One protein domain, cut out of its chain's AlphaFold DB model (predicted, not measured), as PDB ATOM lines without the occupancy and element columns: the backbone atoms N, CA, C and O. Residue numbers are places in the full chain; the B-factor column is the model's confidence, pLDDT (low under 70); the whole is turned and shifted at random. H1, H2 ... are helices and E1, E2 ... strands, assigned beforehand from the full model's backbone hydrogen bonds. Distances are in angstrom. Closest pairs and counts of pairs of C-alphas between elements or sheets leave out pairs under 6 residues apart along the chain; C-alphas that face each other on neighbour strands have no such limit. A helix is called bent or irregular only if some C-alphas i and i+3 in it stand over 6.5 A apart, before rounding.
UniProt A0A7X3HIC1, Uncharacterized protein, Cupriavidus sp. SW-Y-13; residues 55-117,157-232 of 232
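This is residues 55 to 117 and 157 to 232 of the 232 residues of an uncharacterized protein of Cupriavidus sp. SW-Y-13 (UniProt A0A7X3HIC1). A small twisted sheet of four strands, E1 to E4, makes the core, with helices H1 and H4 over one face and H2 over the other. At one end of the longest axis lies the hairpin of E5 and E6, with H3 next to it, and toward the other end lies a long loop stretch, residues 68 to 99, which has no named element. The printed part has 139 residues, with four named helices and six named strands in the order H1, E1, E2, H2, E3, H3, E4, H4, E5, E6; the larger sheet runs E1, E2, E3, E4 and is mixed, while E5 and E6 are antiparallel. The class is mixed, helices and strands; the whole is compact, with a radius of gyration of the C-alphas of 14.8 A and spans of 45 by 38 by 36 A.

H1, residues 56 to 67, is 18.3 A long and begins with C-alpha 56 at (369.102, 268.588, 275.771). E1 is residues 100 to 102, and E2, residues 107 to 112, is 16.3 A long. H2, residues 157 to 167, measures 15.3 A, and E3, residues 172 to 176, 13.4 A. H3 is residues 182 to 189 and E4 residues 195 to 197. H4, residues 198 to 212, is 21.3 A long. E5 is residues 220 to 223, and E6, residues 228 to 231, ends with C-alpha 231 at (385.673, 278.696, 251.379). H1 and H4 are irregular: C-alphas 60 and 63 are 7.3 A apart, and C-alphas 199 and 202 are 7.1 A apart.

H1, H4 and H2 with the larger sheet make three layers, helices on both faces of a sheet. E1 and E2 form an antiparallel hairpin, with N 102 and O 107 at 2.8 A. E2 and E3 are parallel, with N 175 and O 110 at 2.8 A. E3, H3 and E4 form a strand-helix-strand unit, two parallel neighbour strands with a helix between, and its crossover is right-handed; N 176 and O 196 are 2.8 A apart. H2 lies over E3 at a height over the sheet of 9.4 A; its closest C-alphas to E3 are those of Gln 164 and Met 172, 5.6 A. H4 also lies over E3, on the opposite face, at 7.2 A; C-alphas 175 and 198 are the closest, 5.8 A. H3 is only just not on this sheet, with 4 pairs of C-alphas within 10 A. In the E5 and E6 hairpin, N 221 and O 230 are 2.8 A apart. Every O i to N i+4 pair is within hydrogen-bond range in H2 and H3, but 6 of 8 in H1 and 9 of 11 in H4.

The C-alphas farthest apart are those of Gly 81 and Ser 227, 46.1 A. Residues 118 to 156 are not printed, and C-alphas 117 and 157 are 6.1 A apart across this cut. The link from H1 to E1 is long, 32 residues. Residue 232 is under pLDDT 70.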
ATOM      1  N   SER A  55     365.812 271.420 273.365       86.12
ATOM      2  CA  SER A  55     366.482 270.123 273.437       86.12
ATOM      3  C   SER A  55     367.568 270.053 274.519       86.12
ATOM      4  O   SER A  55     368.114 271.063 274.963       86.12
ATOM      5  N   ALA A  56     367.939 268.828 274.910       88.81
ATOM      6  CA  ALA A  56     369.102 268.588 275.771       88.81
ATOM      7  C   ALA A  56     370.411 269.079 275.128       88.81
ATOM      8  O   ALA A  56     371.301 269.560 275.825       88.81
ATOM      9  N   PHE A  57     370.496 268.996 273.798       89.38
ATOM     10  CA  PHE A  57     371.617 269.530 273.034       89.38
ATOM     11  C   PHE A  57     371.732 271.044 273.213       89.38
ATOM     12  O   PHE A  57     372.779 271.530 273.626       89.38
ATOM     13  N   GLU A  58     370.647 271.776 272.984       91.44
ATOM     14  CA  GLU A  58     370.645 273.230 273.117       91.44
ATOM     15  C   GLU A  58     371.044 273.667 274.536       91.44
ATOM     16  O   GLU A  58     371.860 274.569 274.704       91.44
ATOM     17  N   ARG A  59     370.559 272.947 275.557       93.44
ATOM     18  CA  ARG A  59     370.972 273.149 276.954       93.44
ATOM     19  C   ARG A  59     372.474 272.950 277.159       93.44
ATOM     20  O   ARG A  59     373.084 273.701 277.910       93.44
ATOM     21  N   SER A  60     373.066 271.938 276.527       94.12
ATOM     22  CA  SER A  60     374.495 271.636 276.689       94.12
ATOM     23  C   SER A  60     375.422 272.683 276.069       94.12
ATOM     24  O   SER A  60     376.513 272.895 276.587       94.12
ATOM     25  N   ILE A  61     374.996 273.357 274.995       94.94
ATOM     26  CA  ILE A  61     375.811 274.370 274.301       94.94
ATOM     27  C   ILE A  61     375.531 275.800 274.773       94.94
ATOM     28  O   ILE A  61     376.279 276.713 274.424       94.94
ATOM     29  N   ALA A  62     374.474 275.997 275.561       95.50
ATOM     30  CA  ALA A  62     374.054 277.297 276.064       95.50
ATOM     31  C   ALA A  62     375.177 278.078 276.765       95.50
ATOM     32  O   ALA A  62     375.416 279.209 276.346       95.50
ATOM     33  N   PRO A  63     375.957 277.497 277.705       95.88
ATOM     34  CA  PRO A  63     377.020 278.248 278.375       95.88
ATOM     35  C   PRO A  63     378.086 278.767 277.402       95.88
ATOM     36  O   PRO A  63     378.598 279.870 277.567       95.88
ATOM     37  N   THR A  64     378.404 277.991 276.360       95.94
ATOM     38  CA  THR A  64     379.349 278.398 275.312       95.94
ATOM     39  C   THR A  64     378.810 279.584 274.517       95.94
ATOM     40  O   THR A  64     379.547 280.527 274.249       95.94
ATOM     41  N   LEU A  65     377.531 279.553 274.136       97.06
ATOM     42  CA  LEU A  65     376.900 280.626 273.366       97.06
ATOM     43  C   LEU A  65     376.735 281.901 274.201       97.06
ATOM     44  O   LEU A  65     377.079 282.986 273.734       97.06
ATOM     45  N   GLU A  66     376.300 281.771 275.450       96.94
ATOM     46  CA  GLU A  66     376.171 282.882 276.397       96.94
ATOM     47  C   GLU A  66     377.524 283.554 276.666       96.94
ATOM     48  O   GLU A  66     377.631 284.780 276.599       96.94
ATOM     49  N   ALA A  67     378.593 282.772 276.861       97.25
ATOM     50  CA  ALA A  67     379.952 283.297 277.021       97.25
ATOM     51  C   ALA A  67     380.461 284.054 275.779       97.25
ATOM     52  O   ALA A  67     381.339 284.911 275.889       97.25
ATOM     53  N   LEU A  68     379.907 283.757 274.602       97.69
ATOM     54  CA  LEU A  68     380.192 284.450 273.347       97.69
ATOM     55  C   LEU A  68     379.261 285.645 273.087       97.69
ATOM     56  O   LEU A  68     379.349 286.238 272.017       97.69
ATOM     57  N   GLY A  69     378.397 286.016 274.039       97.38
ATOM     58  CA  GLY A  69     377.516 287.183 273.934       97.38
ATOM     59  C   GLY A  69     376.180 286.919 273.236       97.38
ATOM     60  O   GLY A  69     375.469 287.868 272.897       97.38
ATOM     61  N   PHE A  70     375.820 285.653 273.011       97.56
ATOM     62  CA  PHE A  70     374.491 285.307 272.519       97.56
ATOM     63  C   PHE A  70     373.462 285.314 273.646       97.56
ATOM     64  O   PHE A  70     373.720 284.864 274.760       97.56
ATOM     65  N   VAL A  71     372.251 285.745 273.307       96.00
ATOM     66  CA  VAL A  71     371.049 285.554 274.116       96.00
ATOM     67  C   VAL A  71     370.109 284.591 273.406       96.00
ATOM     68  O   VAL A  71     370.065 284.538 272.173       96.00
ATOM     69  N   ARG A  72     369.350 283.811 274.175       94.75
ATOM     70  CA  ARG A  72     368.328 282.923 273.617       94.75
ATOM     71  C   ARG A  72     367.238 283.748 272.936       94.75
ATOM     72  O   ARG A  72     366.743 284.724 273.500       94.75
ATOM     73  N   SER A  73     366.829 283.323 271.749       93.06
ATOM     74  CA  SER A  73     365.723 283.934 271.018       93.06
ATOM     75  C   SER A  73     364.421 283.198 271.317       93.06
ATOM     76  O   SER A  73     364.255 282.031 270.974       93.06
ATOM     77  N   ASN A  74     363.468 283.888 271.940       88.94
ATOM     78  CA  ASN A  74     362.134 283.331 272.197       88.94
ATOM     79  C   ASN A  74     361.102 283.747 271.135       88.94
ATOM     80  O   ASN A  74     360.030 283.147 271.054       88.94
ATOM     81  N   ASP A  75     361.457 284.709 270.280       90.38
ATOM     82  CA  ASP A  75     360.575 285.319 269.292       90.38
ATOM     83  C   ASP A  75     360.916 284.934 267.854       90.38
ATOM     84  O   ASP A  75     362.064 284.691 267.486       90.38
ATOM     85  N   TYR A  76     359.886 284.924 267.011       93.31
ATOM     86  CA  TYR A  76     360.057 284.848 265.565       93.31
ATOM     87  C   TYR A  76     360.799 286.075 265.032       93.31
ATOM     88  O   TYR A  76     360.715 287.159 265.611       93.31
ATOM     89  N   PHE A  77     361.450 285.923 263.878       90.75
ATOM     90  CA  PHE A  77     362.053 287.054 263.178       90.75
ATOM     91  C   PHE A  77     361.038 288.176 262.967       90.75
ATOM     92  O   PHE A  77     359.920 287.943 262.491       90.75
ATOM     93  N   ARG A  78     361.455 289.400 263.291       89.50
ATOM     94  CA  ARG A  78     360.676 290.611 263.064       89.50
ATOM     95  C   ARG A  78     361.498 291.632 262.298       89.50
ATOM     96  O   ARG A  78     362.675 291.813 262.588       89.50
ATOM     97  N   LEU A  79     360.850 292.311 261.363       83.62
ATOM     98  CA  LEU A  79     361.383 293.474 260.663       83.62
ATOM     99  C   LEU A  79     360.405 294.625 260.894       83.62
ATOM    100  O   LEU A  79     359.201 294.450 260.709       83.62
ATOM    101  N   ASP A  80     360.898 295.759 261.392       86.06
ATOM    102  CA  ASP A  80     360.079 296.932 261.737       86.06
ATOM    103  C   ASP A  80     358.872 296.597 262.641       86.06
ATOM    104  O   ASP A  80     357.757 297.098 262.483       86.06
ATOM    105  N   GLY A  81     359.082 295.677 263.590       87.06
ATOM    106  CA  GLY A  81     358.062 295.204 264.533       87.06
ATOM    107  C   GLY A  81     357.069 294.180 263.965       87.06
ATOM    108  O   GLY A  81     356.322 293.571 264.737       87.06
ATOM    109  N   GLN A  82     357.080 293.922 262.657       90.62
ATOM    110  CA  GLN A  82     356.182 292.973 261.994       90.62
ATOM    111  C   GLN A  82     356.798 291.580 261.889       90.62
ATOM    112  O   GLN A  82     357.999 291.438 261.684       90.62
ATOM    113  N   LEU A  83     355.964 290.541 262.009       93.62
ATOM    114  CA  LEU A  83     356.389 289.152 261.839       93.62
ATOM    115  C   LEU A  83     356.899 288.924 260.411       93.62
ATOM    116  O   LEU A  83     356.135 289.027 259.449       93.62
ATOM    117  N   GLN A  84     358.168 288.542 260.285       94.88
ATOM    118  CA  GLN A  84     358.774 288.254 258.994       94.88
ATOM    119  C   GLN A  84     358.196 286.960 258.407       94.88
ATOM    120  O   GLN A  84     358.126 285.916 259.066       94.88
ATOM    121  N   GLN A  85     357.807 287.029 257.134       96.38
ATOM    122  CA  GLN A  85     357.369 285.877 256.352       96.38
ATOM    123  C   GLN A  85     358.452 285.494 255.346       96.38
ATOM    124  O   GLN A  85     358.913 286.313 254.553       96.38
ATOM    125  N   PHE A  86     358.825 284.222 255.360       96.19
ATOM    126  CA  PHE A  86     359.742 283.610 254.409       96.19
ATOM    127  C   PHE A  86     358.953 282.808 253.383       96.19
ATOM    128  O   PHE A  86     357.782 282.493 253.598       96.19
ATOM    129  N   ARG A  87     359.583 282.465 252.259       97.12
ATOM    130  CA  ARG A  87     358.945 281.686 251.195       97.12
ATOM    131  C   ARG A  87     359.764 280.456 250.861       97.12
ATOM    132  O   ARG A  87     360.984 280.532 250.749       97.12
ATOM    133  N   ASP A  88     359.096 279.317 250.716       96.06
ATOM    134  CA  ASP A  88     359.742 278.113 250.206       96.06
ATOM    135  C   ASP A  88     359.924 278.174 248.679       96.06
ATOM    136  O   ASP A  88     359.533 279.141 248.020       96.06
ATOM    137  N   LYS A  89     360.496 277.117 248.089       93.31
ATOM    138  CA  LYS A  89     360.743 277.042 246.638       93.31
ATOM    139  C   LYS A  89     359.470 277.196 245.780       93.31
ATOM    140  O   LYS A  89     359.565 277.535 244.607       93.31
ATOM    141  N   THR A  90     358.292 276.926 246.340       95.69
ATOM    142  CA  THR A  90     356.987 277.065 245.669       95.69
ATOM    143  C   THR A  90     356.263 278.369 246.001       95.69
ATOM    144  O   THR A  90     355.148 278.579 245.533       95.69
ATOM    145  N   GLY A  91     356.881 279.254 246.787       95.38
ATOM    146  CA  GLY A  91     356.288 280.519 247.213       95.38
ATOM    147  C   GLY A  91     355.389 280.412 248.448       95.38
ATOM    148  O   GLY A  91     354.847 281.440 248.869       95.38
ATOM    149  N   ALA A  92     355.247 279.218 249.039       96.00
ATOM    150  CA  ALA A  92     354.451 279.024 250.245       96.00
ATOM    151  C   ALA A  92     355.109 279.747 251.423       96.00
ATOM    152  O   ALA A  92     356.323 279.650 251.618       96.00
ATOM    153  N   THR A  93     354.309 280.489 252.188       96.56
ATOM    154  CA  THR A  93     354.803 281.321 253.286       96.56
ATOM    155  C   THR A  93     355.020 280.513 254.556       96.56
ATOM    156  O   THR A  93     354.228 279.626 254.877       96.56
ATOM    157  N   PHE A  94     356.068 280.845 255.301       96.12
ATOM    158  CA  PHE A  94     356.319 280.307 256.632       96.12
ATOM    159  C   PHE A  94     357.028 281.337 257.512       96.12
ATOM    160  O   PHE A  94     357.694 282.243 257.013       96.12
ATOM    161  N   SER A  95     356.938 281.159 258.826       95.88
ATOM    162  CA  SER A  95     357.692 281.945 259.806       95.88
ATOM    163  C   SER A  95     358.830 281.115 260.394       95.88
ATOM    164  O   SER A  95     358.745 279.886 260.478       95.88
ATOM    165  N   ALA A  96     359.904 281.784 260.800       95.81
ATOM    166  CA  ALA A  96     361.051 281.159 261.445       95.81
ATOM    167  C   ALA A  96     361.411 281.905 262.731       95.81
ATOM    168  O   ALA A  96     361.203 283.114 262.841       95.81
ATOM    169  N   ARG A  97     361.934 281.149 263.690       95.06
ATOM    170  CA  ARG A  97     362.492 281.630 264.947       95.06
ATOM    171  C   ARG A  97     363.932 281.116 265.001       95.06
ATOM    172  O   ARG A  97     364.083 279.910 264.812       95.06
ATOM    173  N   PRO A  98     364.939 281.986 265.179       95.06
ATOM    174  CA  PRO A  98     366.295 281.539 265.465       95.06
ATOM    175  C   PRO A  98     366.371 280.996 266.892       95.06
ATOM    176  O   PRO A  98     365.561 281.371 267.735       95.06
ATOM    177  N   ASP A  99     367.367 280.167 267.182       95.69
ATOM    178  CA  ASP A  99     367.591 279.673 268.545       95.69
ATOM    179  C   ASP A  99     368.294 280.748 269.406       95.69
ATOM    180  O   ASP A  99     367.967 280.948 270.576       95.69
ATOM    181  N   TRP A 100     369.228 281.500 268.807       96.88
ATOM    182  CA  TRP A 100     370.099 282.459 269.501       96.88
ATOM    183  C   TRP A 100     370.296 283.754 268.711       96.88
ATOM    184  O   TRP A 100     370.203 283.764 267.483       96.88
ATOM    185  N   HIS A 101     370.590 284.846 269.413       96.69
ATOM    186  CA  HIS A 101     370.859 286.162 268.837       96.69
ATOM    187  C   HIS A 101     372.032 286.846 269.548       96.69
ATOM    188  O   HIS A 101     372.037 286.982 270.767       96.69
ATOM    189  N   HIS A 102     373.027 287.297 268.791       97.00
ATOM    190  CA  HIS A 102     374.113 288.132 269.287       97.00
ATOM    191  C   HIS A 102     373.783 289.602 269.025       97.00
ATOM    192  O   HIS A 102     374.042 290.108 267.937       97.00
ATOM    193  N   VAL A 103     373.262 290.301 270.035       94.50
ATOM    194  CA  VAL A 103     372.695 291.658 269.892       94.50
ATOM    195  C   VAL A 103     373.696 292.668 269.322       94.50
ATOM    196  O   VAL A 103     373.381 293.381 268.377       94.50
ATOM    197  N   GLU A 104     374.924 292.708 269.851       94.81
ATOM    198  CA  GLU A 104     375.964 293.645 269.378       94.81
ATOM    199  C   GLU A 104     376.317 293.433 267.896       94.81
ATOM    200  O   GLU A 104     376.609 294.379 267.167       94.81
ATOM    201  N   LEU A 105     376.292 292.177 267.448       95.06
ATOM    202  CA  LEU A 105     376.664 291.784 266.099       95.06
ATOM    203  C   LEU A 105     375.445 291.506 265.235       95.06
ATOM    204  O   LEU A 105     375.652 290.920 264.188       95.06
ATOM    205  N   ASP A 106     374.222 291.878 265.632       93.81
ATOM    206  CA  ASP A 106     372.963 291.586 264.918       93.81
ATOM    207  C   ASP A 106     373.038 290.278 264.099       93.81
ATOM    208  O   ASP A 106     372.978 290.273 262.864       93.81
ATOM    209  N   LEU A 107     373.392 289.190 264.792       95.81
ATOM    210  CA  LEU A 107     373.698 287.889 264.199       95.81
ATOM    211  C   LEU A 107     372.851 286.830 264.885       95.81
ATOM    212  O   LEU A 107     372.987 286.570 266.080       95.81
ATOM    213  N   TYR A 108     372.010 286.184 264.100       96.88
ATOM    214  CA  TYR A 108     371.156 285.097 264.525       96.88
ATOM    215  C   TYR A 108     371.821 283.749 264.253       96.88
ATOM    216  O   TYR A 108     372.456 283.532 263.219       96.88
ATOM    217  N   VAL A 109     371.650 282.819 265.184       96.88
ATOM    218  CA  VAL A 109     372.178 281.461 265.082       96.88
ATOM    219  C   VAL A 109     371.038 280.468 265.239       96.88
ATOM    220  O   VAL A 109     370.277 280.503 266.204       96.88
ATOM    221  N   GLU A 110     370.953 279.549 264.283       97.00
ATOM    222  CA  GLU A 110     370.179 278.318 264.408       97.00
ATOM    223  C   GLU A 110     371.137 277.174 264.746       97.00
ATOM    224  O   GLU A 110     372.089 276.910 264.012       97.00
ATOM    225  N   THR A 111     370.863 276.452 265.824       96.38
ATOM    226  CA  THR A 111     371.679 275.331 266.283       96.38
ATOM    227  C   THR A 111     371.105 273.999 265.818       96.38
ATOM    228  O   THR A 111     369.886 273.797 265.717       96.38
ATOM    229  N   LYS A 112     371.989 273.058 265.474       94.56
ATOM    230  CA  LYS A 112     371.601 271.722 265.007       94.56
ATOM    231  C   LYS A 112     372.523 270.645 265.570       94.56
ATOM    232  O   LYS A 112     373.736 270.700 265.400       94.56
ATOM    233  N   SER A 113     371.930 269.619 266.179       92.06
ATOM    234  CA  SER A 113     372.658 268.451 266.695       92.06
ATOM    235  C   SER A 113     373.061 267.442 265.616       92.06
ATOM    236  O   SER A 113     373.863 266.557 265.873       92.06
ATOM    237  N   GLY A 114     372.509 267.552 264.407       91.06
ATOM    238  CA  GLY A 114     372.787 266.636 263.307       91.06
ATOM    239  C   GLY A 114     372.485 267.262 261.954       91.06
ATOM    240  O   GLY A 114     371.944 268.367 261.872       91.06
ATOM    241  N   THR A 115     372.831 266.548 260.883       94.69
ATOM    242  CA  THR A 115     372.689 267.042 259.508       94.69
ATOM    243  C   THR A 115     371.236 267.348 259.144       94.69
ATOM    244  O   THR A 115     370.295 266.714 259.625       94.69
ATOM    245  N   LEU A 116     371.054 268.354 258.292       96.88
ATOM    246  CA  LEU A 116     369.755 268.811 257.815       96.88
ATOM    247  C   LEU A 116     369.227 267.888 256.715       96.88
ATOM    248  O   LEU A 116     369.977 267.403 255.865       96.88
ATOM    249  N   ASN A 117     367.910 267.710 256.677       96.62
ATOM    250  CA  ASN A 117     367.257 266.958 255.613       96.62
ATOM    251  C   ASN A 117     367.159 267.782 254.308       96.62
ATOM    252  O   ASN A 117     367.470 268.976 254.250       96.62
ATOM    253  N   ARG A 157     367.570 271.912 255.002       97.31
ATOM    254  CA  ARG A 157     368.588 272.839 254.472       97.31
ATOM    255  C   ARG A 157     368.009 273.906 253.543       97.31
ATOM    256  O   ARG A 157     368.534 275.008 253.493       97.31
ATOM    257  N   TYR A 158     366.919 273.602 252.833       97.44
ATOM    258  CA  TYR A 158     366.264 274.559 251.935       97.44
ATOM    259  C   TYR A 158     365.468 275.611 252.709       97.44
ATOM    260  O   TYR A 158     365.436 276.762 252.287       97.44
ATOM    261  N   LYS A 159     364.876 275.245 253.857       97.19
ATOM    262  CA  LYS A 159     364.282 276.224 254.782       97.19
ATOM    263  C   LYS A 159     365.362 277.176 255.289       97.19
ATOM    264  O   LYS A 159     365.195 278.385 255.185       97.19
ATOM    265  N   GLN A 160     366.461 276.630 255.813       97.38
ATOM    266  CA  GLN A 160     367.535 277.441 256.392       97.38
ATOM    267  C   GLN A 160     368.171 278.360 255.336       97.38
ATOM    268  O   GLN A 160     368.343 279.547 255.584       97.38
ATOM    269  N   ALA A 161     368.400 277.853 254.120       96.50
ATOM    270  CA  ALA A 161     368.860 278.664 252.994       96.50
ATOM    271  C   ALA A 161     367.881 279.791 252.622       96.50
ATOM    272  O   ALA A 161     368.306 280.910 252.356       96.50
ATOM    273  N   ALA A 162     366.570 279.523 252.617       96.44
ATOM    274  CA  ALA A 162     365.563 280.545 252.329       96.44
ATOM    275  C   ALA A 162     365.542 281.654 253.396       96.44
ATOM    276  O   ALA A 162     365.400 282.826 253.053       96.44
ATOM    277  N   VAL A 163     365.725 281.297 254.672       96.25
ATOM    278  CA  VAL A 163     365.849 282.268 255.770       96.25
ATOM    279  C   VAL A 163     367.125 283.102 255.613       96.25
ATOM    280  O   VAL A 163     367.044 284.327 255.628       96.25
ATOM    281  N   GLN A 164     368.282 282.471 255.383       95.44
ATOM    282  CA  GLN A 164     369.554 283.185 255.191       95.44
ATOM    283  C   GLN A 164     369.563 284.087 253.965       95.44
ATOM    284  O   GLN A 164     370.095 285.186 254.022       95.44
ATOM    285  N   SER A 165     368.959 283.655 252.861       93.19
ATOM    286  CA  SER A 165     368.846 284.483 251.661       93.19
ATOM    287  C   SER A 165     368.037 285.758 251.931       93.19
ATOM    288  O   SER A 165     368.400 286.831 251.461       93.19
ATOM    289  N   ALA A 166     366.983 285.662 252.752       92.31
ATOM    290  CA  ALA A 166     366.152 286.805 253.119       92.31
ATOM    291  C   ALA A 166     366.803 287.748 254.150       92.31
ATOM    292  O   ALA A 166     366.538 288.945 254.106       92.31
ATOM    293  N   LEU A 167     367.624 287.232 255.073       88.81
ATOM    294  CA  LEU A 167     368.281 288.021 256.133       88.81
ATOM    295  C   LEU A 167     369.725 288.432 255.802       88.81
ATOM    296  O   LEU A 167     370.299 289.270 256.482       88.81
ATOM    297  N   THR A 168     370.295 287.861 254.746       83.44
ATOM    298  CA  THR A 168     371.727 287.770 254.438       83.44
ATOM    299  C   THR A 168     372.514 286.788 255.328       83.44
ATOM    300  O   THR A 168     372.265 286.677 256.534       83.44
ATOM    301  N   PRO A 169     373.540 286.111 254.774       74.06
ATOM    302  CA  PRO A 169     374.441 285.264 255.560       74.06
ATOM    303  C   PRO A 169     375.279 285.999 256.615       74.06
ATOM    304  O   PRO A 169     375.891 285.349 257.455       74.06
ATOM    305  N   GLN A 170     375.330 287.337 256.591       84.06
ATOM    306  CA  GLN A 170     376.008 288.124 257.628       84.06
ATOM    307  C   GLN A 170     375.136 288.355 258.867       84.06
ATOM    308  O   GLN A 170     375.659 288.784 259.899       84.06
ATOM    309  N   ASN A 171     373.831 288.086 258.776       90.50
ATOM    310  CA  ASN A 171     372.883 288.240 259.878       90.50
ATOM    311  C   ASN A 171     372.316 286.896 260.340       90.50
ATOM    312  O   ASN A 171     371.744 286.846 261.419       90.50
ATOM    313  N   MET A 172     372.465 285.795 259.594       94.94
ATOM    314  CA  MET A 172     372.032 284.475 260.063       94.94
ATOM    315  C   MET A 172     372.954 283.349 259.588       94.94
ATOM    316  O   MET A 172     373.243 283.244 258.398       94.94
ATOM    317  N   ILE A 173     373.347 282.465 260.513       95.81
ATOM    318  CA  ILE A 173     374.090 281.230 260.216       95.81
ATOM    319  C   ILE A 173     373.475 280.000 260.890       95.81
ATOM    320  O   ILE A 173     372.751 280.100 261.882       95.81
ATOM    321  N   VAL A 174     373.820 278.816 260.378       97.00
ATOM    322  CA  VAL A 174     373.552 277.544 261.063       97.00
ATOM    323  C   VAL A 174     374.826 277.043 261.740       97.00
ATOM    324  O   VAL A 174     375.870 276.925 261.099       97.00
ATOM    325  N   VAL A 175     374.730 276.705 263.024       96.56
ATOM    326  CA  VAL A 175     375.830 276.149 263.817       96.56
ATOM    327  C   VAL A 175     375.513 274.702 264.180       96.56
ATOM    328  O   VAL A 175     374.522 274.403 264.848       96.56
ATOM    329  N   PHE A 176     376.364 273.786 263.736       95.81
ATOM    330  CA  PHE A 176     376.272 272.374 264.075       95.81
ATOM    331  C   PHE A 176     377.065 272.058 265.341       95.81
ATOM    332  O   PHE A 176     378.136 272.617 265.561       95.81
ATOM    333  N   ALA A 177     376.546 271.135 266.151       90.81
ATOM    334  CA  ALA A 177     377.231 270.618 267.337       90.81
ATOM    335  C   ALA A 177     378.636 270.106 267.009       90.81
ATOM    336  O   ALA A 177     379.616 270.442 267.664       90.81
ATOM    337  N   GLU A 178     378.697 269.300 265.957       89.75
ATOM    338  CA  GLU A 178     379.871 268.556 265.538       89.75
ATOM    339  C   GLU A 178     380.265 268.956 264.119       89.75
ATOM    340  O   GLU A 178     379.514 269.612 263.384       89.75
ATOM    341  N   ARG A 179     381.463 268.531 263.715       91.25
ATOM    342  CA  ARG A 179     381.927 268.702 262.341       91.25
ATOM    343  C   ARG A 179     380.992 267.973 261.379       91.25
ATOM    344  O   ARG A 179     380.736 266.779 261.504       91.25
ATOM    345  N   VAL A 180     380.496 268.710 260.393       91.81
ATOM    346  CA  VAL A 180     379.666 268.167 259.317       91.81
ATOM    347  C   VAL A 180     380.582 267.611 258.229       91.81
ATOM    348  O   VAL A 180     381.498 268.323 257.836       91.81
ATOM    349  N   PRO A 181     380.340 266.409 257.673       92.31
ATOM    350  CA  PRO A 181     381.173 265.874 256.598       92.31
ATOM    351  C   PRO A 181     381.296 266.841 255.412       92.31
ATOM    352  O   PRO A 181     380.294 267.433 254.996       92.31
ATOM    353  N   TYR A 182     382.484 266.938 254.810       91.12
ATOM    354  CA  TYR A 182     382.776 267.884 253.724       91.12
ATOM    355  C   TYR A 182     381.753 267.828 252.579       91.12
ATOM    356  O   TYR A 182     381.190 268.848 252.179       91.12
ATOM    357  N   ALA A 183     381.405 266.624 252.111       92.62
ATOM    358  CA  ALA A 183     380.399 266.435 251.063       92.62
ATOM    359  C   ALA A 183     379.021 267.030 251.426       92.62
ATOM    360  O   ALA A 183     378.301 267.535 250.559       92.62
ATOM    361  N   THR A 184     378.658 267.007 252.712       94.69
ATOM    362  CA  THR A 184     377.413 267.600 253.217       94.69
ATOM    363  C   THR A 184     377.503 269.126 253.251       94.69
ATOM    364  O   THR A 184     376.561 269.787 252.814       94.69
ATOM    365  N   MET A 185     378.642 269.693 253.662       94.00
ATOM    366  CA  MET A 185     378.880 271.141 253.591       94.00
ATOM    367  C   MET A 185     378.817 271.677 252.163       94.00
ATOM    368  O   MET A 185     378.147 272.675 251.911       94.00
ATOM    369  N   ILE A 186     379.404 270.966 251.198       92.25
ATOM    370  CA  ILE A 186     379.274 271.304 249.773       92.25
ATOM    371  C   ILE A 186     377.803 271.300 249.339       92.25
ATOM    372  O   ILE A 186     377.366 272.155 248.566       92.25
ATOM    373  N   ALA A 187     377.005 270.356 249.841       95.00
ATOM    374  CA  ALA A 187     375.581 270.297 249.537       95.00
ATOM    375  C   ALA A 187     374.780 271.461 250.156       95.00
ATOM    376  O   ALA A 187     373.769 271.863 249.578       95.00
ATOM    377  N   TYR A 188     375.213 271.997 251.301       95.75
ATOM    378  CA  TYR A 188     374.665 273.219 251.900       95.75
ATOM    379  C   TYR A 188     375.060 274.464 251.097       95.75
ATOM    380  O   TYR A 188     374.193 275.247 250.713       95.75
ATOM    381  N   ALA A 189     376.332 274.581 250.720       92.56
ATOM    382  CA  ALA A 189     376.845 275.688 249.914       92.56
ATOM    383  C   ALA A 189     376.100 275.841 248.582       92.56
ATOM    384  O   ALA A 189     375.699 276.936 248.197       92.56
ATOM    385  N   LYS A 190     375.828 274.717 247.904       94.06
ATOM    386  CA  LYS A 190     375.091 274.680 246.627       94.06
ATOM    387  C   LYS A 190     373.681 275.263 246.700       94.06
ATOM    388  O   LYS A 190     373.111 275.579 245.660       94.06
ATOM    389  N   VAL A 191     373.097 275.355 247.894       94.69
ATOM    390  CA  VAL A 191     371.778 275.968 248.101       94.69
ATOM    391  C   VAL A 191     371.873 277.356 248.735       94.69
ATOM    392  O   VAL A 191     370.838 277.919 249.068       94.69
ATOM    393  N   GLY A 192     373.080 277.910 248.884       91.94
ATOM    394  CA  GLY A 192     373.319 279.207 249.519       91.94
ATOM    395  C   GLY A 192     373.242 279.174 251.045       91.94
ATOM    396  O   GLY A 192     373.021 280.213 251.655       91.94
ATOM    397  N   LEU A 193     373.377 277.996 251.666       94.69
ATOM    398  CA  LEU A 193     373.385 277.862 253.120       94.69
ATOM    399  C   LEU A 193     374.813 277.988 253.661       94.69
ATOM    400  O   LEU A 193     375.659 277.131 253.396       94.69
ATOM    401  N   VAL A 194     375.038 279.012 254.479       93.44
ATOM    402  CA  VAL A 194     376.248 279.206 255.276       93.44
ATOM    403  C   VAL A 194     376.084 278.494 256.611       93.44
ATOM    404  O   VAL A 194     375.145 278.748 257.373       93.44
ATOM    405  N   ALA A 195     377.004 277.577 256.894       95.00
ATOM    406  CA  ALA A 195     377.024 276.851 258.149       95.00
ATOM    407  C   ALA A 195     378.446 276.593 258.642       95.00
ATOM    408  O   ALA A 195     379.396 276.562 257.859       95.00
ATOM    409  N   ILE A 196     378.574 276.387 259.948       94.69
ATOM    410  CA  ILE A 196     379.835 276.078 260.628       94.69
ATOM    411  C   ILE A 196     379.593 275.039 261.726       94.69
ATOM    412  O   ILE A 196     378.449 274.753 262.077       94.69
ATOM    413  N   HIS A 197     380.661 274.480 262.287       94.06
ATOM    414  CA  HIS A 197     380.589 273.724 263.540       94.06
ATOM    415  C   HIS A 197     380.835 274.652 264.739       94.06
ATOM    416  O   HIS A 197     381.451 275.711 264.590       94.06
ATOM    417  N   LEU A 198     380.383 274.249 265.928       94.56
ATOM    418  CA  LEU A 198     380.411 275.071 267.140       94.56
ATOM    419  C   LEU A 198     381.815 275.596 267.475       94.56
ATOM    420  O   LEU A 198     381.965 276.786 267.737       94.56
ATOM    421  N   ASP A 199     382.852 274.764 267.354       94.00
ATOM    422  CA  ASP A 199     384.235 275.175 267.663       94.00
ATOM    423  C   ASP A 199     384.769 276.306 266.765       94.00
ATOM    424  O   ASP A 199     385.711 277.005 267.136       94.00
ATOM    425  N   ALA A 200     384.187 276.504 265.575       94.44
ATOM    426  CA  ALA A 200     384.576 277.582 264.667       94.44
ATOM    427  C   ALA A 200     383.851 278.902 264.972       94.44
ATOM    428  O   ALA A 200     384.236 279.946 264.442       94.44
ATOM    429  N   LEU A 201     382.820 278.887 265.826       95.38
ATOM    430  CA  LEU A 201     381.996 280.059 266.103       95.38
ATOM    431  C   LEU A 201     382.806 281.259 266.627       95.38
ATOM    432  O   LEU A 201     382.632 282.338 266.064       95.38
ATOM    433  N   PRO A 202     383.747 281.128 267.589       96.38
ATOM    434  CA  PRO A 202     384.537 282.275 268.049       96.38
ATOM    435  C   PRO A 202     385.321 282.964 266.924       96.38
ATOM    436  O   PRO A 202     385.386 284.191 266.868       96.38
ATOM    437  N   GLN A 203     385.886 282.183 265.998       95.00
ATOM    438  CA  GLN A 203     386.603 282.714 264.836       95.00
ATOM    439  C   GLN A 203     385.633 283.380 263.852       95.00
ATOM    440  O   GLN A 203     385.938 284.444 263.313       95.00
ATOM    441  N   TYR A 204     384.443 282.802 263.664       94.94
ATOM    442  CA  TYR A 204     383.404 283.366 262.804       94.94
ATOM    443  C   TYR A 204     382.922 284.733 263.301       94.94
ATOM    444  O   TYR A 204     382.739 285.653 262.506       94.94
ATOM    445  N   LEU A 205     382.799 284.919 264.618       95.81
ATOM    446  CA  LEU A 205     382.454 286.223 265.190       95.81
ATOM    447  C   LEU A 205     383.509 287.293 264.869       95.81
ATOM    448  O   LEU A 205     383.154 288.433 264.573       95.81
ATOM    449  N   GLN A 206     384.798 286.938 264.873       95.56
ATOM    450  CA  GLN A 206     385.860 287.865 264.457       95.56
ATOM    451  C   GLN A 206     385.766 288.192 262.965       95.56
ATOM    452  O   GLN A 206     385.882 289.359 262.590       95.56
ATOM    453  N   TYR A 207     385.487 287.189 262.126       94.50
ATOM    454  CA  TYR A 207     385.218 287.396 260.703       94.50
ATOM    455  C   TYR A 207     384.072 288.399 260.491       94.50
ATOM    456  O   TYR A 207     384.267 289.386 259.787       94.50
ATOM    457  N   ILE A 208     382.928 288.225 261.165       94.81
ATOM    458  CA  ILE A 208     381.786 289.151 261.067       94.81
ATOM    459  C   ILE A 208     382.164 290.563 261.528       94.81
ATOM    460  O   ILE A 208     381.840 291.539 260.850       94.81
ATOM    461  N   ARG A 209     382.888 290.694 262.645       95.56
ATOM    462  CA  ARG A 209     383.361 291.994 263.154       95.56
ATOM    463  C   ARG A 209     384.234 292.727 262.142       95.56
ATOM    464  O   ARG A 209     384.065 293.929 261.947       95.56
ATOM    465  N   PHE A 210     385.169 292.026 261.510       95.44
ATOM    466  CA  PHE A 210     386.045 292.616 260.502       95.44
ATOM    467  C   PHE A 210     385.297 292.933 259.205       95.44
ATOM    468  O   PHE A 210     385.419 294.054 258.709       95.44
ATOM    469  N   ALA A 211     384.461 292.011 258.716       92.88
ATOM    470  CA  ALA A 211     383.649 292.206 257.517       92.88
ATOM    471  C   ALA A 211     382.751 293.448 257.636       92.88
ATOM    472  O   ALA A 211     382.742 294.302 256.752       92.88
ATOM    473  N   ARG A 212     382.065 293.618 258.775       92.56
ATOM    474  CA  ARG A 212     381.185 294.774 259.029       92.56
ATOM    475  C   ARG A 212     381.924 296.101 259.190       92.56
ATOM    476  O   ARG A 212     381.322 297.155 259.028       92.56
ATOM    477  N   ARG A 213     383.228 296.064 259.476       94.25
ATOM    478  CA  ARG A 213     384.109 297.246 259.465       94.25
ATOM    479  C   ARG A 213     384.679 297.550 258.074       94.25
ATOM    480  O   ARG A 213     385.515 298.439 257.953       94.25
ATOM    481  N   GLY A 214     384.258 296.818 257.042       93.75
ATOM    482  CA  GLY A 214     384.737 296.990 255.671       93.75
ATOM    483  C   GLY A 214     386.136 296.425 255.429       93.75
ATOM    484  O   GLY A 214     386.750 296.744 254.413       93.75
ATOM    485  N   LEU A 215     386.661 295.598 256.342       94.31
ATOM    486  CA  LEU A 215     387.945 294.939 256.129       94.31
ATOM    487  C   LEU A 215     387.766 293.755 255.170       94.31
ATOM    488  O   LEU A 215     386.837 292.964 255.356       94.31
ATOM    489  N   PRO A 216     388.656 293.587 254.176       91.19
ATOM    490  CA  PRO A 216     388.621 292.428 253.301       91.19
ATOM    491  C   PRO A 216     388.996 291.185 254.110       91.19
ATOM    492  O   PRO A 216     390.135 291.028 254.552       91.19
ATOM    493  N   VAL A 217     388.025 290.303 254.315       91.25
ATOM    494  CA  VAL A 217     388.198 289.037 255.024       91.25
ATOM    495  C   VAL A 217     387.600 287.897 254.216       91.25
ATOM    496  O   VAL A 217     386.592 288.064 253.534       91.25
ATOM    497  N   GLN A 218     388.219 286.725 254.315       89.06
ATOM    498  CA  GLN A 218     387.749 285.487 253.704       89.06
ATOM    499  C   GLN A 218     387.491 284.466 254.807       89.06
ATOM    500  O   GLN A 218     388.306 284.325 255.723       89.06
ATOM    501  N   TRP A 219     386.370 283.754 254.718       86.56
ATOM    502  CA  TRP A 219     386.072 282.672 255.643       86.56
ATOM    503  C   TRP A 219     386.512 281.332 255.061       86.56
ATOM    504  O   TRP A 219     386.122 280.953 253.960       86.56
ATOM    505  N   ASN A 220     387.317 280.606 255.834       86.56
ATOM    506  CA  ASN A 220     387.912 279.336 255.449       86.56
ATOM    507  C   ASN A 220     387.669 278.321 256.565       86.56
ATOM    508  O   ASN A 220     388.208 278.466 257.661       86.56
ATOM    509  N   LEU A 221     386.879 277.288 256.287       83.06
ATOM    510  CA  LEU A 221     386.630 276.193 257.216       83.06
ATOM    511  C   LEU A 221     387.485 274.980 256.808       83.06
ATOM    512  O   LEU A 221     387.231 274.396 255.752       83.06
ATOM    513  N   PRO A 222     388.523 274.609 257.579       81.50
ATOM    514  CA  PRO A 222     389.452 273.556 257.180       81.50
ATOM    515  C   PRO A 222     388.834 272.155 257.304       81.50
ATOM    516  O   PRO A 222     388.176 271.850 258.297       81.50
ATOM    517  N   TYR A 223     389.129 271.293 256.325       84.50
ATOM    518  CA  TYR A 223     388.791 269.862 256.289       84.50
ATOM    519  C   TYR A 223     390.074 269.040 256.073       84.50
ATOM    520  O   TYR A 223     390.369 268.638 254.941       84.50
ATOM    521  N   PRO A 224     390.895 268.837 257.126       80.88
ATOM    522  CA  PRO A 224     392.199 268.179 257.008       80.88
ATOM    523  C   PRO A 224     392.126 266.762 256.433       80.88
ATOM    524  O   PRO A 224     392.997 266.367 255.665       80.88
ATOM    525  N   GLU A 225     391.077 266.017 256.771       81.69
ATOM    526  CA  GLU A 225     390.834 264.652 256.301       81.69
ATOM    527  C   GLU A 225     390.631 264.562 254.783       81.69
ATOM    528  O   GLU A 225     390.954 263.543 254.182       81.69
ATOM    529  N   GLU A 226     390.179 265.650 254.158       80.25
ATOM    530  CA  GLU A 226     390.019 265.772 252.705       80.25
ATOM    531  C   GLU A 226     391.198 266.511 252.054       80.25
ATOM    532  O   GLU A 226     391.193 266.752 250.847       80.25
ATOM    533  N   SER A 227     392.196 266.938 252.845       84.25
ATOM    534  CA  SER A 227     393.230 267.890 252.410       84.25
ATOM    535  C   SER A 227     392.628 269.129 251.721       84.25
ATOM    536  O   SER A 227     393.172 269.640 250.742       84.25
ATOM    537  N   ALA A 228     391.481 269.600 252.224       83.06
ATOM    538  CA  ALA A 228     390.672 270.643 251.601       83.06
ATOM    539  C   ALA A 228     390.328 271.776 252.579       83.06
ATOM    540  O   ALA A 228     390.460 271.668 253.799       83.06
ATOM    541  N   THR A 229     389.864 272.895 252.030       79.19
ATOM    542  CA  THR A 229     389.295 274.012 252.790       79.19
ATOM    543  C   THR A 229     387.987 274.417 252.138       79.19
ATOM    544  O   THR A 229     387.920 274.615 250.927       79.19
ATOM    545  N   PHE A 230     386.942 274.529 252.947       77.56
ATOM    546  CA  PHE A 230     385.660 275.039 252.510       77.56
ATOM    547  C   PHE A 230     385.664 276.564 252.628       77.56
ATOM    548  O   PHE A 230     385.705 277.108 253.732       77.56
ATOM    549  N   VAL A 231     385.674 277.234 251.480       78.06
ATOM    550  CA  VAL A 231     385.673 278.696 251.379       78.06
ATOM    551  C   VAL A 231     384.234 279.181 251.234       78.06
ATOM    552  O   VAL A 231     383.513 278.673 250.370       78.06
ATOM    553  N   LEU A 232     383.831 280.130 252.081       69.94
ATOM    554  CA  LEU A 232     382.525 280.800 252.025       69.94
ATOM    555  C   LEU A 232     382.647 282.206 251.443       69.94
ATOM    556  O   LEU A 232     383.619 282.907 251.806       69.94
TER     557      LEU A 232